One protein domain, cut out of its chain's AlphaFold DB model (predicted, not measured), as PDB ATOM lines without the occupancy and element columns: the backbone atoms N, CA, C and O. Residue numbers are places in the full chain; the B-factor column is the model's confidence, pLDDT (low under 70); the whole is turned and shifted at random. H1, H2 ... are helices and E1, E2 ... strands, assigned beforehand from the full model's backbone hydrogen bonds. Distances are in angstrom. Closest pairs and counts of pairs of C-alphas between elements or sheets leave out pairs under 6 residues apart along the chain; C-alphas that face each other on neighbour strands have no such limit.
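Overview. This is residues 3 to 133 of the 479 residues of an uncharacterized protein of Clostridium sp. CAG:1000 (UniProt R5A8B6). Two lobes lie one after the other along the longest axis: in one, a strongly twisted sheet of five strands curls round the helix H1; in the other, a smaller twisted sheet of three strands, E4 to E6, has H2 beside it, between E6 and E7 of the larger sheet. A long loop, residues 98 to 114, leads from H2 back to E7, and the hairpin of E7 and E8 completes the first lobe. The printed part has 131 residues, with two named helices and eight named strands in the order E1 E2 E3 H1 E4 E5 E6 H2 E7 E8; the class is mixed, helices and strands. Both sheets are antiparallel, in the orders E3 E2 E1 E8 E7 and E4 E5 E6. The whole is compact, with a radius of gyration of the C-alphas of 15.9 A, yet elongated in outline, spanning 48 by 31 by 29 A.

Arrangement. E1, residues 3 to 9, E2, residues 12 to 19, and E3, residues 22 to 27, form a meander, each strand the antiparallel neighbour of the one before. N 14 and O 7 are 2.8 A apart between E2 and E1, and N 24 and O 17 are 2.9 A apart between E3 and E2. H1, residues 36 to 49, is on this sheet, which curls round it; the closest C-alphas of H1 and E2 are those of Ile 42 and Tyr 14, 7.0 A apart. E4, residues 55 to 63, E5, residues 66 to 73, and E6, residues 78 to 82, make a second meander. E4 bends by 59 degrees at residue 59. N 58 and O 70 are 2.8 A apart between E4 and E5, and N 80 and O 71 are 2.7 A apart between E5 and E6. H2, residues 87 to 97, is on this second sheet, and the closest C-alphas of H2 and E6 are those of Phe 97 and Lys 79, 6.3 A apart. E7, residues 115 to 122, and E8, residues 125 to 132, form a hairpin with N 118 and O 129 2.9 A apart. E8 is the antiparallel neighbour of E1 at 164 degrees, with N 130 and O 6 2.8 A apart. The closest C-alphas of H1 and E7 are those of Lys 48 and Val 120, 6.7 A apart. H2 is also on the larger sheet, and its closest C-alpha to E7 is that of Lys 95, 6.3 A from that of Ile 116. The larger sheet and its helices make two layers, with H1 and H2 on one face of the sheet. H1 and H2 are apart. In H1 and H2 every O i to N i+4 pair is within hydrogen-bond range.

Along the chain. E1 begins at C-alpha 3, (195.096, 130.545, 151.960), and is 16.9 A long; E2 is 21.3 A and E3 16.7 A. H1 runs 20.0 A from C-alpha 36 at (194.933, 133.182, 171.984). E4 is 21.8 A, E5 22.4 A, E6 13.3 A and H2 15.3 A. E7 is 20.5 A, and E8 is 22.5 A, ending at C-alpha 132, (193.632, 136.428, 147.693).

Size, cuts and confidence. The C-alphas farthest apart are those of Ser 35 and Gly 65, at 49.3 A. The printed part has no cut. The link from H2 to E7, 17 residues, is long, and the link from E3 to H1, 8 residues, is short. The mean pLDDT of the printed part is 81.5; residues 101 to 113 and residue 124 are under 70.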
ATOM      1  N   ILE A   3     194.667 129.349 151.212       85.94
ATOM      2  CA  ILE A   3     195.096 130.545 151.960       85.94
ATOM      3  C   ILE A   3     194.255 131.723 151.490       85.94
ATOM      4  O   ILE A   3     194.086 131.908 150.289       85.94
ATOM      5  N   LEU A   4     193.744 132.486 152.449       84.75
ATOM      6  CA  LEU A   4     192.885 133.634 152.228       84.75
ATOM      7  C   LEU A   4     193.591 134.957 152.525       84.75
ATOM      8  O   LEU A   4     193.528 135.900 151.739       84.75
ATOM      9  N   ILE A   5     194.280 135.015 153.664       88.19
ATOM     10  CA  ILE A   5     195.078 136.169 154.080       88.19
ATOM     11  C   ILE A   5     196.427 135.651 154.574       88.19
ATOM     12  O   ILE A   5     196.473 134.668 155.311       88.19
ATOM     13  N   LYS A   6     197.511 136.316 154.183       88.56
ATOM     14  CA  LYS A   6     198.866 136.112 154.709       88.56
ATOM     15  C   LYS A   6     199.436 137.461 155.128       88.56
ATOM     16  O   LYS A   6     199.288 138.431 154.389       88.56
ATOM     17  N   PHE A   7     200.103 137.541 156.271       87.38
ATOM     18  CA  PHE A   7     200.854 138.739 156.645       87.38
ATOM     19  C   PHE A   7     201.980 138.413 157.616       87.38
ATOM     20  O   PHE A   7     201.870 137.482 158.413       87.38
ATOM     21  N   ASP A   8     203.032 139.222 157.576       83.69
ATOM     22  CA  ASP A   8     204.139 139.132 158.522       83.69
ATOM     23  C   ASP A   8     203.958 140.177 159.620       83.69
ATOM     24  O   ASP A   8     203.680 141.350 159.354       83.69
ATOM     25  N   TYR A   9     204.104 139.756 160.872       83.81
ATOM     26  CA  TYR A   9     204.098 140.661 162.010       83.81
ATOM     27  C   TYR A   9     205.120 140.194 163.042       83.81
ATOM     28  O   TYR A   9     205.052 139.081 163.564       83.81
ATOM     29  N   GLU A  10     206.079 141.075 163.324       82.00
ATOM     30  CA  GLU A  10     207.259 140.764 164.136       82.00
ATOM     31  C   GLU A  10     208.090 139.656 163.485       82.00
ATOM     32  O   GLU A  10     208.565 139.860 162.372       82.00
ATOM     33  N   ASN A  11     208.261 138.510 164.140       84.94
ATOM     34  CA  ASN A  11     209.075 137.402 163.634       84.94
ATOM     35  C   ASN A  11     208.228 136.196 163.191       84.94
ATOM     36  O   ASN A  11     208.761 135.098 163.046       84.94
ATOM     37  N   LYS A  12     206.916 136.387 163.003       90.12
ATOM     38  CA  LYS A  12     205.979 135.333 162.600       90.12
ATOM     39  C   LYS A  12     205.216 135.716 161.339       90.12
ATOM     40  O   LYS A  12     204.866 136.882 161.136       90.12
ATOM     41  N   THR A  13     204.889 134.700 160.549       90.31
ATOM     42  CA  THR A  13     203.935 134.811 159.447       90.31
ATOM     43  C   THR A  13     202.606 134.220 159.887       90.31
ATOM     44  O   THR A  13     202.543 133.082 160.350       90.31
ATOM     45  N   TYR A  14     201.540 134.989 159.708       91.88
ATOM     46  CA  TYR A  14     200.180 134.622 160.074       91.88
ATOM     47  C   TYR A  14     199.360 134.305 158.830       91.88
ATOM     48  O   TYR A  14     199.523 134.934 157.779       91.88
ATOM     49  N   TYR A  15     198.439 133.357 158.977       91.50
ATOM     50  CA  TYR A  15     197.582 132.875 157.907       91.50
ATOM     51  C   TYR A  15     196.123 132.818 158.351       91.50
ATOM     52  O   TYR A  15     195.788 132.336 159.432       91.50
ATOM     53  N   VAL A  16     195.243 133.246 157.456       90.50
ATOM     54  CA  VAL A  16     193.820 132.910 157.465       90.50
ATOM     55  C   VAL A  16     193.599 131.981 156.289       90.50
ATOM     56  O   VAL A  16     194.023 132.306 155.179       90.50
ATOM     57  N   TYR A  17     192.958 130.838 156.497       88.25
ATOM     58  CA  TYR A  17     192.753 129.859 155.433       88.25
ATOM     59  C   TYR A  17     191.393 129.170 155.539       88.25
ATOM     60  O   TYR A  17     190.778 129.126 156.601       88.25
ATOM     61  N   GLN A  18     190.926 128.638 154.412       84.88
ATOM     62  CA  GLN A  18     189.712 127.837 154.321       84.88
ATOM     63  C   GLN A  18     190.067 126.354 154.179       84.88
ATOM     64  O   GLN A  18     190.871 125.961 153.319       84.88
ATOM     65  N   GLU A  19     189.450 125.522 155.009       86.38
ATOM     66  CA  GLU A  19     189.546 124.062 154.981       86.38
ATOM     67  C   GLU A  19     188.170 123.490 155.333       86.38
ATOM     68  O   GLU A  19     187.562 123.935 156.298       86.38
ATOM     69  N   ASP A  20     187.651 122.570 154.515       85.25
ATOM     70  CA  ASP A  20     186.321 121.962 154.693       85.25
ATOM     71  C   ASP A  20     185.171 122.980 154.843       85.25
ATOM     72  O   ASP A  20     184.229 122.785 155.602       85.25
ATOM     73  N   ASN A  21     185.248 124.084 154.090       77.69
ATOM     74  CA  ASN A  21     184.348 125.245 154.159       77.69
ATOM     75  C   ASN A  21     184.369 126.042 155.474       77.69
ATOM     76  O   ASN A  21     183.627 127.016 155.592       77.69
ATOM     77  N   GLU A  22     185.267 125.722 156.401       80.75
ATOM     78  CA  GLU A  22     185.473 126.475 157.634       80.75
ATOM     79  C   GLU A  22     186.667 127.424 157.514       80.75
ATOM     80  O   GLU A  22     187.679 127.119 156.873       80.75
ATOM     81  N   ILE A  23     186.543 128.590 158.149       83.88
ATOM     82  CA  ILE A  23     187.639 129.548 158.281       83.88
ATOM     83  C   ILE A  23     188.465 129.177 159.502       83.88
ATOM     84  O   ILE A  23     187.946 129.108 160.613       83.88
ATOM     85  N   LYS A  24     189.764 128.982 159.285       89.00
ATOM     86  CA  LYS A  24     190.739 128.637 160.315       89.00
ATOM     87  C   LYS A  24     191.915 129.612 160.289       89.00
ATOM     88  O   LYS A  24     192.114 130.367 159.328       89.00
ATOM     89  N   TYR A  25     192.678 129.597 161.372       92.19
ATOM     90  CA  TYR A  25     193.825 130.467 161.600       92.19
ATOM     91  C   TYR A  25     195.076 129.620 161.782       92.19
ATOM     92  O   TYR A  25     194.999 128.535 162.351       92.19
ATOM     93  N   GLY A  26     196.216 130.124 161.319       92.81
ATOM     94  CA  GLY A  26     197.496 129.435 161.430       92.81
ATOM     95  C   GLY A  26     198.672 130.401 161.498       92.81
ATOM     96  O   GLY A  26     198.550 131.588 161.184       92.81
ATOM     97  N   THR A  27     199.831 129.870 161.869       93.12
ATOM     98  CA  THR A  27     201.133 130.540 161.794       93.12
ATOM     99  C   THR A  27     202.109 129.694 160.971       93.12
ATOM    100  O   THR A  27     201.817 128.547 160.631       93.12
ATOM    101  N   ASN A  28     203.280 130.238 160.636       90.31
ATOM    102  CA  ASN A  28     204.359 129.459 160.019       90.31
ATOM    103  C   ASN A  28     204.939 128.384 160.956       90.31
ATOM    104  O   ASN A  28     205.587 127.461 160.469       90.31
ATOM    105  N   GLU A  29     204.718 128.502 162.267       89.00
ATOM    106  CA  GLU A  29     205.189 127.561 163.289       89.00
ATOM    107  C   GLU A  29     204.184 126.421 163.521       89.00
ATOM    108  O   GLU A  29     204.560 125.250 163.518       89.00
ATOM    109  N   ASP A  30     202.898 126.755 163.664       87.19
ATOM    110  CA  ASP A  30     201.787 125.803 163.766       87.19
ATOM    111  C   ASP A  30     200.575 126.329 162.979       87.19
ATOM    112  O   ASP A  30     200.021 127.394 163.265       87.19
ATOM    113  N   MET A  31     200.170 125.571 161.960       87.38
ATOM    114  CA  MET A  31     199.033 125.901 161.102       87.38
ATOM    115  C   MET A  31     197.679 125.541 161.712       87.38
ATOM    116  O   MET A  31     196.676 126.034 161.218       87.38
ATOM    117  N   LYS A  32     197.622 124.665 162.723       84.38
ATOM    118  CA  LYS A  32     196.365 124.112 163.256       84.38
ATOM    119  C   LYS A  32     196.046 124.587 164.667       84.38
ATOM    120  O   LYS A  32     194.867 124.728 164.980       84.38
ATOM    121  N   ASN A  33     197.057 124.830 165.501       83.94
ATOM    122  CA  ASN A  33     196.860 125.338 166.857       83.94
ATOM    123  C   ASN A  33     197.511 126.709 166.994       83.94
ATOM    124  O   ASN A  33     198.730 126.845 166.984       83.94
ATOM    125  N   VAL A  34     196.678 127.731 167.147       90.06
ATOM    126  CA  VAL A  34     197.120 129.116 167.296       90.06
ATOM    127  C   VAL A  34     196.866 129.546 168.734       90.06
ATOM    128  O   VAL A  34     195.820 129.233 169.305       90.06
ATOM    129  N   SER A  35     197.831 130.232 169.348       91.81
ATOM    130  CA  SER A  35     197.644 130.775 170.693       91.81
ATOM    131  C   SER A  35     196.551 131.853 170.698       91.81
ATOM    132  O   SER A  35     196.289 132.491 169.678       91.81
ATOM    133  N   LEU A  36     195.936 132.114 171.857       91.06
ATOM    134  CA  LEU A  36     194.933 133.182 171.984       91.06
ATOM    135  C   LEU A  36     195.507 134.563 171.606       91.06
ATOM    136  O   LEU A  36     194.795 135.421 171.085       91.06
ATOM    137  N   GLU A  37     196.794 134.790 171.869       91.25
ATOM    138  CA  GLU A  37     197.489 136.027 171.508       91.25
ATOM    139  C   GLU A  37     197.631 136.175 169.987       91.25
ATOM    140  O   GLU A  37     197.224 137.197 169.428       91.25
ATOM    141  N   ASP A  38     198.123 135.132 169.314       92.19
ATOM    142  CA  ASP A  38     198.275 135.102 167.858       92.19
ATOM    143  C   ASP A  38     196.902 135.220 167.156       92.19
ATOM    144  O   ASP A  38     196.741 135.977 166.194       92.19
ATOM    145  N   GLU A  39     195.869 134.549 167.680       90.81
ATOM    146  CA  GLU A  39     194.498 134.650 167.171       90.81
ATOM    147  C   GLU A  39     193.952 136.084 167.288       90.81
ATOM    148  O   GLU A  39     193.313 136.593 166.363       90.81
ATOM    149  N   ASN A  40     194.241 136.781 168.391       90.94
ATOM    150  CA  ASN A  40     193.844 138.178 168.574       90.94
ATOM    151  C   ASN A  40     194.540 139.123 167.579       90.94
ATOM    152  O   ASN A  40     193.923 140.094 167.132       90.94
ATOM    153  N   ILE A  41     195.799 138.858 167.213       91.12
ATOM    154  CA  ILE A  41     196.511 139.617 166.172       91.12
ATOM    155  C   ILE A  41     195.813 139.427 164.820       91.12
ATOM    156  O   ILE A  41     195.480 140.414 164.157       91.12
ATOM    157  N   ILE A  42     195.516 138.178 164.447       89.94
ATOM    158  CA  ILE A  42     194.803 137.845 163.204       89.94
ATOM    159  C   ILE A  42     193.435 138.534 163.156       89.94
ATOM    160  O   ILE A  42     193.115 139.201 162.169       89.94
ATOM    161  N   LYS A  43     192.646 138.444 164.232       88.75
ATOM    162  CA  LYS A  43     191.318 139.075 164.312       88.75
ATOM    163  C   LYS A  43     191.379 140.591 164.130       88.75
ATOM    164  O   LYS A  43     190.564 141.130 163.385       88.75
ATOM    165  N   LYS A  44     192.368 141.271 164.723       90.00
ATOM    166  CA  LYS A  44     192.572 142.721 164.533       90.00
ATOM    167  C   LYS A  44     192.875 143.081 163.079       90.00
ATOM    168  O   LYS A  44     192.378 144.093 162.586       90.00
ATOM    169  N   VAL A  45     193.675 142.269 162.381       87.31
ATOM    170  CA  VAL A  45     193.947 142.474 160.949       87.31
ATOM    171  C   VAL A  45     192.672 142.283 160.127       87.31
ATOM    172  O   VAL A  45     192.330 143.155 159.328       87.31
ATOM    173  N   ILE A  46     191.920 141.203 160.370       85.94
ATOM    174  CA  ILE A  46     190.642 140.936 159.688       85.94
ATOM    175  C   ILE A  46     189.645 142.082 159.913       85.94
ATOM    176  O   ILE A  46     189.011 142.540 158.967       85.94
ATOM    177  N   GLU A  47     189.517 142.584 161.141       84.00
ATOM    178  CA  GLU A  47     188.596 143.676 161.479       84.00
ATOM    179  C   GLU A  47     188.898 144.964 160.697       84.00
ATOM    180  O   GLU A  47     187.979 145.659 160.244       84.00
ATOM    181  N   LYS A  48     190.184 145.269 160.499       83.56
ATOM    182  CA  LYS A  48     190.626 146.429 159.718       83.56
ATOM    183  C   LYS A  48     190.451 146.245 158.214       83.56
ATOM    184  O   LYS A  48     190.246 147.237 157.526       83.56
ATOM    185  N   LEU A  49     190.495 145.008 157.724       83.19
ATOM    186  CA  LEU A  49     190.253 144.670 156.319       83.19
ATOM    187  C   LEU A  49     188.768 144.470 155.994       83.19
ATOM    188  O   LEU A  49     188.404 144.462 154.825       83.19
ATOM    189  N   ARG A  50     187.901 144.310 156.996       80.25
ATOM    190  CA  ARG A  50     186.462 144.131 156.788       80.25
ATOM    191  C   ARG A  50     185.827 145.414 156.229       80.25
ATOM    192  O   ARG A  50     185.824 146.413 156.972       80.25
ATOM    193  N   PRO A  51     185.246 145.380 155.008       77.12
ATOM    194  CA  PRO A  51     184.497 146.509 154.471       77.12
ATOM    195  C   PRO A  51     183.369 146.913 155.418       77.12
ATOM    196  O   PRO A  51     182.785 146.076 156.118       77.12
ATOM    197  N   SER A  52     183.081 148.204 155.470       72.81
ATOM    198  CA  SER A  52     181.933 148.723 156.196       72.81
ATOM    199  C   SER A  52     180.645 148.574 155.375       72.81
ATOM    200  O   SER A  52     180.643 148.076 154.251       72.81
ATOM    201  N   LYS A  53     179.522 148.996 155.963       70.44
ATOM    202  CA  LYS A  53     178.247 149.147 155.246       70.44
ATOM    203  C   LYS A  53     178.122 150.528 154.587       70.44
ATOM    204  O   LYS A  53     177.068 150.856 154.062       70.44
ATOM    205  N   TYR A  54     179.152 151.360 154.667       72.50
ATOM    206  CA  TYR A  54     179.129 152.726 154.184       72.50
ATOM    207  C   TYR A  54     179.842 152.812 152.847       72.50
ATOM    208  O   TYR A  54     181.070 152.767 152.776       72.50
ATOM    209  N   LEU A  55     179.044 152.878 151.784       81.81
ATOM    210  CA  LEU A  55     179.529 152.790 150.418       81.81
ATOM    211  C   LEU A  55     179.200 154.065 149.647       81.81
ATOM    212  O   LEU A  55     178.088 154.585 149.733       81.81
ATOM    213  N   ILE A  56     180.164 154.536 148.862       83.75
ATOM    214  CA  ILE A  56     179.981 155.623 147.901       83.75
ATOM    215  C   ILE A  56     179.883 155.008 146.512       83.75
ATOM    216  O   ILE A  56     180.809 154.330 146.073       83.75
ATOM    217  N   GLU A  57     178.776 155.240 145.819       87.94
ATOM    218  CA  GLU A  57     178.651 154.867 144.412       87.94
ATOM    219  C   GLU A  57     179.616 155.707 143.563       87.94
ATOM    220  O   GLU A  57     179.607 156.941 143.604       87.94
ATOM    221  N   LEU A  58     180.482 155.018 142.828       90.44
ATOM    222  CA  LEU A  58     181.385 155.602 141.848       90.44
ATOM    223  C   LEU A  58     180.782 155.474 140.452       90.44
ATOM    224  O   LEU A  58     179.785 154.789 140.231       90.44
ATOM    225  N   THR A  59     181.419 156.122 139.486       91.75
ATOM    226  CA  THR A  59     180.980 156.032 138.096       91.75
ATOM    227  C   THR A  59     181.179 154.610 137.566       91.75
ATOM    228  O   THR A  59     182.279 154.063 137.691       91.75
ATOM    229  N   PRO A  60     180.141 153.990 136.982       90.06
ATOM    230  CA  PRO A  60     180.250 152.654 136.419       90.06
ATOM    231  C   PRO A  60     181.164 152.646 135.191       90.06
ATOM    232  O   PRO A  60     181.318 153.654 134.502       90.06
ATOM    233  N   PHE A  61     181.704 151.475 134.868       86.94
ATOM    234  CA  PHE A  61     182.488 151.260 133.651       86.94
ATOM    235  C   PHE A  61     181.959 150.061 132.869       86.94
ATOM    236  O   PHE A  61     181.270 149.193 133.412       86.94
ATOM    237  N   VAL A  62     182.268 150.017 131.575       87.31
ATOM    238  CA  VAL A  62     181.912 148.896 130.700       87.31
ATOM    239  C   VAL A  62     183.169 148.091 130.410       87.31
ATOM    240  O   VAL A  62     184.173 148.643 129.981       87.31
ATOM    241  N   TYR A  63     183.114 146.782 130.626       86.50
ATOM    242  CA  TYR A  63     184.203 145.862 130.312       86.50
ATOM    243  C   TYR A  63     183.635 144.647 129.583       86.50
ATOM    244  O   TYR A  63     182.666 144.046 130.046       86.50
ATOM    245  N   ASN A  64     184.194 144.312 128.417       86.00
ATOM    246  CA  ASN A  64     183.707 143.229 127.551       86.00
ATOM    247  C   ASN A  64     182.188 143.293 127.268       86.00
ATOM    248  O   ASN A  64     181.490 142.283 127.301       86.00
ATOM    249  N   GLY A  65     181.660 144.500 127.030       84.81
ATOM    250  CA  GLY A  65     180.234 144.726 126.752       84.81
ATOM    251  C   GLY A  65     179.308 144.619 127.971       84.81
ATOM    252  O   GLY A  65     178.095 144.765 127.829       84.81
ATOM    253  N   LYS A  66     179.852 144.393 129.171       89.62
ATOM    254  CA  LYS A  66     179.102 144.308 130.426       89.62
ATOM    255  C   LYS A  66     179.364 145.540 131.287       89.62
ATOM    256  O   LYS A  66     180.511 145.918 131.513       89.62
ATOM    257  N   LYS A  67     178.291 146.173 131.765       89.94
ATOM    258  CA  LYS A  67     178.362 147.299 132.701       89.94
ATOM    259  C   LYS A  67     178.620 146.782 134.119       89.94
ATOM    260  O   LYS A  67     177.929 145.866 134.563       89.94
ATOM    261  N   TYR A  68     179.568 147.405 134.809       89.00
ATOM    262  CA  TYR A  68     179.870 147.184 136.217       89.00
ATOM    263  C   TYR A  68     179.683 148.486 136.996       89.00
ATOM    264  O   TYR A  68     180.397 149.465 136.765       89.00
ATOM    265  N   ASP A  69     178.739 148.487 137.929       88.00
ATOM    266  CA  ASP A  69     178.646 149.500 138.972       88.00
ATOM    267  C   ASP A  69     179.787 149.278 139.974       88.00
ATOM    268  O   ASP A  69     180.121 148.135 140.312       88.00
ATOM    269  N   ILE A  70     180.405 150.373 140.427       88.88
ATOM    270  CA  ILE A  70     181.503 150.341 141.393       88.88
ATOM    271  C   ILE A  70     181.080 151.086 142.660       88.88
ATOM    272  O   ILE A  70     180.605 152.213 142.588       88.88
ATOM    273  N   TYR A  71     181.336 150.502 143.825       86.69
ATOM    274  CA  TYR A  71     181.109 151.131 145.122       86.69
ATOM    275  C   TYR A  71     182.401 151.208 145.927       86.69
ATOM    276  O   TYR A  71     183.112 150.221 146.059       86.69
ATOM    277  N   LEU A  72     182.709 152.361 146.499       86.56
ATOM    278  CA  LEU A  72     183.862 152.563 147.364       86.56
ATOM    279  C   LEU A  72     183.467 152.409 148.832       86.56
ATOM    280  O   LEU A  72     182.648 153.173 149.333       86.56
ATOM    281  N   ASP A  73     184.122 151.498 149.541       84.06
ATOM    282  CA  ASP A  73     184.115 151.465 150.998       84.06
ATOM    283  C   ASP A  73     185.140 152.461 151.553       84.06
ATOM    284  O   ASP A  73     186.346 152.247 151.445       84.06
ATOM    285  N   THR A  74     184.691 153.544 152.184       78.00
ATOM    286  CA  THR A  74     185.586 154.600 152.704       78.00
ATOM    287  C   THR A  74     186.479 154.101 153.850       78.00
ATOM    288  O   THR A  74     187.621 154.552 154.020       78.00
ATOM    289  N   LYS A  75     186.016 153.094 154.606       79.81
ATOM    290  CA  LYS A  75     186.766 152.488 155.718       79.81
ATOM    291  C   LYS A  75     187.991 151.706 155.251       79.81
ATOM    292  O   LYS A  75     189.041 151.825 155.880       79.81
ATOM    293  N   THR A  76     187.900 150.919 154.190       78.50
ATOM    294  CA  THR A  76     188.995 150.049 153.716       78.50
ATOM    295  C   THR A  76     189.607 150.512 152.396       78.50
ATOM    296  O   THR A  76     190.669 150.026 152.003       78.50
ATOM    297  N   SER A  77     188.962 151.468 151.726       81.75
ATOM    298  CA  SER A  77     189.254 151.881 150.351       81.75
ATOM    299  C   SER A  77     189.149 150.717 149.361       81.75
ATOM    300  O   SER A  77     189.886 150.671 148.375       81.75
ATOM    301  N   PHE A  78     188.281 149.738 149.642       84.19
ATOM    302  CA  PHE A  78     187.927 148.706 148.674       84.19
ATOM    303  C   PHE A  78     186.866 149.222 147.708       84.19
ATOM    304  O   PHE A  78     185.854 149.785 148.115       84.19
ATOM    305  N   LYS A  79     187.098 148.987 146.424       87.00
ATOM    306  CA  LYS A  79     186.144 149.124 145.334       87.00
ATOM    307  C   LYS A  79     185.400 147.810 145.146       87.00
ATOM    308  O   LYS A  79     186.015 146.743 145.089       87.00
ATOM    309  N   ILE A  80     184.082 147.917 145.066       85.56
ATOM    310  CA  ILE A  80     183.134 146.819 145.046       85.56
ATOM    311  C   ILE A  80     182.351 146.789 143.753       85.56
ATOM    312  O   ILE A  80     181.853 147.822 143.349       85.56
ATOM    313  N   PHE A  81     182.223 145.622 143.122       86.00
ATOM    314  CA  PHE A  81     181.667 145.498 141.773       86.00
ATOM    315  C   PHE A  81     180.289 144.839 141.783       86.00
ATOM    316  O   PHE A  81     180.092 143.811 142.438       86.00
ATOM    317  N   ASN A  82     179.360 145.401 141.014       83.69
ATOM    318  CA  ASN A  82     178.051 144.817 140.740       83.69
ATOM    319  C   ASN A  82     177.734 144.904 139.235       83.69
ATOM    320  O   ASN A  82     177.849 145.984 138.668       83.69
ATOM    321  N   PRO A  83     177.319 143.816 138.566       84.69
ATOM    322  CA  PRO A  83     177.222 142.448 139.077       84.69
ATOM    323  C   PRO A  83     178.594 141.873 139.446       84.69
ATOM    324  O   PRO A  83     179.633 142.397 139.051       84.69
ATOM    325  N   ILE A  84     178.587 140.766 140.189       82.38
ATOM    326  CA  ILE A  84     179.810 140.053 140.568       82.38
ATOM    327  C   ILE A  84     180.557 139.631 139.281       82.38
ATOM    328  O   ILE A  84     179.949 138.978 138.421       82.38
ATOM    329  N   PRO A  85     181.834 140.024 139.106       85.44
ATOM    330  CA  PRO A  85     182.654 139.580 137.983       85.44
ATOM    331  C   PRO A  85     182.970 138.083 138.083       85.44
ATOM    332  O   PRO A  85     182.957 137.512 139.178       85.44
ATOM    333  N   ASP A  86     183.277 137.441 136.957       85.38
ATOM    334  CA  ASP A  86     183.777 136.065 136.981       85.38
ATOM    335  C   ASP A  86     185.171 135.965 137.634       85.38
ATOM    336  O   ASP A  86     185.797 136.970 137.970       85.38
ATOM    337  N   GLU A  87     185.679 134.745 137.840       81.94
ATOM    338  CA  GLU A  87     186.954 134.527 138.535       81.94
ATOM    339  C   GLU A  87     188.145 135.233 137.863       81.94
ATOM    340  O   GLU A  87     189.015 135.767 138.550       81.94
ATOM    341  N   LYS A  88     188.195 135.294 136.529       84.81
ATOM    342  CA  LYS A  88     189.297 135.965 135.825       84.81
ATOM    343  C   LYS A  88     189.152 137.479 135.913       84.81
ATOM    344  O   LYS A  88     190.137 138.180 136.153       84.81
ATOM    345  N   GLU A  89     187.931 137.979 135.741       87.19
ATOM    346  CA  GLU A  89     187.619 139.403 135.833       87.19
ATOM    347  C   GLU A  89     187.870 139.945 137.243       87.19
ATOM    348  O   GLU A  89     188.508 140.982 137.384       87.19
ATOM    349  N   ILE A  90     187.449 139.238 138.298       84.62
ATOM    350  CA  ILE A  90     187.609 139.710 139.680       84.62
ATOM    351  C   ILE A  90     189.082 139.758 140.091       84.62
ATOM    352  O   ILE A  90     189.491 140.702 140.767       84.62
ATOM    353  N   ILE A  91     189.902 138.799 139.639       83.75
ATOM    354  CA  ILE A  91     191.356 138.830 139.844       83.75
ATOM    355  C   ILE A  91     191.932 140.100 139.211       83.75
ATOM    356  O   ILE A  91     192.669 140.839 139.870       83.75
ATOM    357  N   LYS A  92     191.555 140.382 137.958       85.75
ATOM    358  CA  LYS A  92     192.005 141.567 137.220       85.75
ATOM    359  C   LYS A  92     191.527 142.864 137.871       85.75
ATOM    360  O   LYS A  92     192.334 143.743 138.152       85.75
ATOM    361  N   PHE A  93     190.242 142.983 138.183       87.38
ATOM    362  CA  PHE A  93     189.672 144.182 138.793       87.38
ATOM    363  C   PHE A  93     190.281 144.449 140.166       87.38
ATOM    364  O   PHE A  93     190.658 145.579 140.455       87.38
ATOM    365  N   ASN A  94     190.477 143.424 140.996       86.25
ATOM    366  CA  ASN A  94     191.148 143.617 142.277       86.25
ATOM    367  C   ASN A  94     192.601 144.060 142.108       86.25
ATOM    368  O   ASN A  94     193.061 144.897 142.882       86.25
ATOM    369  N   LYS A  95     193.301 143.570 141.083       82.94
ATOM    370  CA  LYS A  95     194.651 144.034 140.751       82.94
ATOM    371  C   LYS A  95     194.692 145.501 140.326       82.94
ATOM    372  O   LYS A  95     195.603 146.209 140.737       82.94
ATOM    373  N   ILE A  96     193.701 145.952 139.562       84.56
ATOM    374  CA  ILE A  96     193.605 147.332 139.065       84.56
ATOM    375  C   ILE A  96     193.165 148.304 140.167       84.56
ATOM    376  O   ILE A  96     193.694 149.408 140.289       84.56
ATOM    377  N   PHE A  97     192.162 147.912 140.953       86.31
ATOM    378  CA  PHE A  97     191.386 148.832 141.782       86.31
ATOM    379  C   PHE A  97     191.646 148.711 143.282       86.31
ATOM    380  O   PHE A  97     191.422 149.679 144.006       86.31
ATOM    381  N   ASN A  98     192.066 147.534 143.755       85.38
ATOM    382  CA  ASN A  98     192.115 147.213 145.182       85.38
ATOM    383  C   ASN A  98     193.507 146.864 145.701       85.38
ATOM    384  O   ASN A  98     193.721 146.956 146.911       85.38
ATOM    385  N   ASP A  99     194.440 146.486 144.832       82.12
ATOM    386  CA  ASP A  99     195.833 146.274 145.209       82.12
ATOM    387  C   ASP A  99     196.478 147.589 145.663       82.12
ATOM    388  O   ASP A  99     196.071 148.689 145.278       82.12
ATOM    389  N   MET A 100     197.479 147.469 146.526       72.00
ATOM    390  CA  MET A 100     198.320 148.597 146.888       72.00
ATOM    391  C   MET A 100     198.998 149.122 145.614       72.00
ATOM    392  O   MET A 100     199.435 148.290 144.802       72.00
ATOM    393  N   PRO A 101     199.086 150.451 145.426       61.78
ATOM    394  CA  PRO A 101     199.606 151.030 144.196       61.78
ATOM    395  C   PRO A 101     201.015 150.508 143.865       61.78
ATOM    396  O   PRO A 101     201.798 150.137 144.748       61.78
ATOM    397  N   LEU A 102     201.306 150.408 142.566       48.47
ATOM    398  CA  LEU A 102     202.525 149.811 142.008       48.47
ATOM    399  C   LEU A 102     203.804 150.543 142.445       48.47
ATOM    400  O   LEU A 102     204.891 149.971 142.396       48.47
ATOM    401  N   GLU A 103     203.679 151.783 142.892       49.06
ATOM    402  CA  GLU A 103     204.779 152.672 143.252       49.06
ATOM    403  C   GLU A 103     205.437 152.274 144.592       49.06
ATOM    404  O   GLU A 103     206.536 152.714 144.903       49.06
ATOM    405  N   LEU A 104     204.835 151.332 145.336       49.41
ATOM    406  CA  LEU A 104     205.373 150.745 146.575       49.41
ATOM    407  C   LEU A 104     205.843 149.290 146.418       49.41
ATOM    408  O   LEU A 104     205.931 148.555 147.402       49.41
ATOM    409  N   ASN A 105     206.086 148.842 145.183       51.75
ATOM    410  CA  ASN A 105     206.306 147.435 144.849       51.75
ATOM    411  C   ASN A 105     207.429 146.757 145.655       51.75
ATOM    412  O   ASN A 105     208.610 146.866 145.342       51.75
ATOM    413  N   ILE A 106     207.012 145.929 146.610       49.53
ATOM    414  CA  ILE A 106     207.770 144.781 147.110       49.53
ATOM    415  C   ILE A 106     207.779 143.729 145.988       49.53
ATOM    416  O   ILE A 106     206.713 143.408 145.450       49.53
ATOM    417  N   GLU A 107     208.951 143.218 145.594       47.62
ATOM    418  CA  GLU A 107     209.048 142.154 144.586       47.62
ATOM    419  C   GLU A 107     208.276 140.907 145.042       47.62
ATOM    420  O   GLU A 107     208.512 140.376 146.124       47.62
ATOM    421  N   LEU A 108     207.352 140.426 144.202       48.25
ATOM    422  CA  LEU A 108     206.565 139.222 144.472       48.25
ATOM    423  C   LEU A 108     207.077 138.053 143.644       48.25
ATOM    424  O   LEU A 108     207.279 138.161 142.428       48.25
ATOM    425  N   ASN A 109     207.184 136.893 144.285       53.69
ATOM    426  CA  ASN A 109     207.337 135.644 143.552       53.69
ATOM    427  C   ASN A 109     206.048 135.318 142.766       53.69
ATOM    428  O   ASN A 109     204.981 135.895 142.982       53.69
ATOM    429  N   SER A 110     206.132 134.379 141.822       55.53
ATOM    430  CA  SER A 110     205.009 134.029 140.940       55.53
ATOM    431  C   SER A 110     203.748 133.564 141.677       55.53
ATOM    432  O   SER A 110     202.657 133.798 141.167       55.53
ATOM    433  N   LYS A 111     203.878 132.964 142.869       58.91
ATOM    434  CA  LYS A 111     202.741 132.504 143.685       58.91
ATOM    435  C   LYS A 111     202.036 133.651 144.410       58.91
ATOM    436  O   LYS A 111     200.831 133.600 144.611       58.91
ATOM    437  N   GLU A 112     202.759 134.707 144.770       61.53
ATOM    438  CA  GLU A 112     202.190 135.875 145.456       61.53
ATOM    439  C   GLU A 112     201.450 136.834 144.507       61.53
ATOM    440  O   GLU A 112     200.709 137.707 144.957       61.53
ATOM    441  N   LYS A 113     201.559 136.630 143.185       63.72
ATOM    442  CA  LYS A 113     200.801 137.393 142.178       63.72
ATOM    443  C   LYS A 113     199.286 137.165 142.242       63.72
ATOM    444  O   LYS A 113     198.544 138.011 141.751       63.72
ATOM    445  N   GLU A 114     198.823 136.090 142.878       72.81
ATOM    446  CA  GLU A 114     197.395 135.807 143.100       72.81
ATOM    447  C   GLU A 114     196.795 136.581 144.289       72.81
ATOM    448  O   GLU A 114     195.591 136.515 144.536       72.81
ATOM    449  N   PHE A 115     197.608 137.346 145.018       80.50
ATOM    450  CA  PHE A 115     197.166 138.147 146.156       80.50
ATOM    451  C   PHE A 115     197.187 139.626 145.809       80.50
ATOM    452  O   PHE A 115     198.103 140.085 145.135       80.50
ATOM    453  N   ILE A 116     196.221 140.389 146.302       84.12
ATOM    454  CA  ILE A 116     196.337 141.841 146.404       84.12
ATOM    455  C   ILE A 116     196.867 142.234 147.780       84.12
ATOM    456  O   ILE A 116     196.721 141.495 148.754       84.12
ATOM    457  N   ARG A 117     197.473 143.412 147.872       81.75
ATOM    458  CA  ARG A 117     198.118 143.915 149.082       81.75
ATOM    459  C   ARG A 117     197.271 145.004 149.720       81.75
ATOM    460  O   ARG A 117     196.726 145.860 149.024       81.75
ATOM    461  N   LYS A 118     197.220 145.022 151.049       82.12
ATOM    462  CA  LYS A 118     196.670 146.131 151.835       82.12
ATOM    463  C   LYS A 118     197.538 146.424 153.046       82.12
ATOM    464  O   LYS A 118     197.933 145.517 153.772       82.12
ATOM    465  N   ALA A 119     197.787 147.706 153.285       78.56
ATOM    466  CA  ALA A 119     198.449 148.165 154.493       78.56
ATOM    467  C   ALA A 119     197.442 148.293 155.643       78.56
ATOM    468  O   ALA A 119     196.390 148.920 155.503       78.56
ATOM    469  N   VAL A 120     197.785 147.721 156.793       78.31
ATOM    470  CA  VAL A 120     196.977 147.729 158.010       78.31
ATOM    471  C   VAL A 120     197.842 148.175 159.181       78.31
ATOM    472  O   VAL A 120     198.868 147.569 159.478       78.31
ATOM    473  N   THR A 121     197.429 149.223 159.887       75.81
ATOM    474  CA  THR A 121     198.150 149.692 161.078       75.81
ATOM    475  C   THR A 121     197.730 148.907 162.320       75.81
ATOM    476  O   THR A 121     196.551 148.905 162.681       75.81
ATOM    477  N   LEU A 122     198.684 148.293 163.018       75.62
ATOM    478  CA  LEU A 122     198.523 147.652 164.324       75.62
ATOM    479  C   LEU A 122     199.319 148.450 165.371       75.62
ATOM    480  O   LEU A 122     200.543 148.348 165.470       75.62
ATOM    481  N   GLY A 123     198.627 149.291 166.147       72.06
ATOM    482  CA  GLY A 123     199.282 150.212 167.080       72.06
ATOM    483  C   GLY A 123     200.174 151.216 166.342       72.06
ATOM    484  O   GLY A 123     199.677 151.996 165.539       72.06
ATOM    485  N   LYS A 124     201.487 151.187 166.605       68.50
ATOM    486  CA  LYS A 124     202.491 152.039 165.930       68.50
ATOM    487  C   LYS A 124     203.159 151.372 164.717       68.50
ATOM    488  O   LYS A 124     203.990 152.001 164.070       68.50
ATOM    489  N   LYS A 125     202.854 150.100 164.438       70.06
ATOM    490  CA  LYS A 125     203.432 149.339 163.321       70.06
ATOM    491  C   LYS A 125     202.438 149.282 162.164       70.06
ATOM    492  O   LYS A 125     201.235 149.189 162.392       70.06
ATOM    493  N   THR A 126     202.937 149.276 160.933       74.75
ATOM    494  CA  THR A 126     202.127 148.976 159.747       74.75
ATOM    495  C   THR A 126     202.520 147.617 159.195       74.75
ATOM    496  O   THR A 126     203.703 147.307 159.091       74.75
ATOM    497  N   VAL A 127     201.514 146.817 158.864       76.94
ATOM    498  CA  VAL A 127     201.627 145.470 158.308       76.94
ATOM    499  C   VAL A 127     201.101 145.479 156.883       76.94
ATOM    500  O   VAL A 127     200.084 146.115 156.609       76.94
ATOM    501  N   VAL A 128     201.762 144.751 155.986       81.31
ATOM    502  CA  VAL A 128     201.243 144.480 154.643       81.31
ATOM    503  C   VAL A 128     200.550 143.122 154.664       81.31
ATOM    504  O   VAL A 128     201.186 142.090 154.873       81.31
ATOM    505  N   ALA A 129     199.234 143.133 154.470       84.69
ATOM    506  CA  ALA A 129     198.425 141.936 154.329       84.69
ATOM    507  C   ALA A 129     198.241 141.582 152.852       84.69
ATOM    508  O   ALA A 129     197.860 142.426 152.044       84.69
ATOM    509  N   PHE A 130     198.478 140.317 152.526       85.25
ATOM    510  CA  PHE A 130     198.245 139.702 151.229       85.25
ATOM    511  C   PHE A 130     196.897 138.986 151.268       85.25
ATOM    512  O   PHE A 130     196.758 137.978 151.955       85.25
ATOM    513  N   LEU A 131     195.905 139.503 150.549       86.75
ATOM    514  CA  LEU A 131     194.561 138.936 150.441       86.75
ATOM    515  C   LEU A 131     194.414 138.263 149.083       86.75
ATOM    516  O   LEU A 131     194.766 138.871 148.076       86.75
ATOM    517  N   THR A 132     193.878 137.046 149.005       82.56
ATOM    518  CA  THR A 132     193.632 136.428 147.693       82.56
ATOM    519  C   THR A 132     192.719 137.328 146.866       82.56
ATOM    520  O   THR A 132     191.674 137.781 147.334       82.56
ATOM    521  N   SER A 133     193.081 137.556 145.608       75.94
ATOM    522  CA  SER A 133     192.350 138.443 144.695       75.94
ATOM    523  C   SER A 133     190.929 137.962 144.362       75.94
ATOM    524  O   SER A 133     190.156 138.717 143.788       75.94
TER     525      SER A 133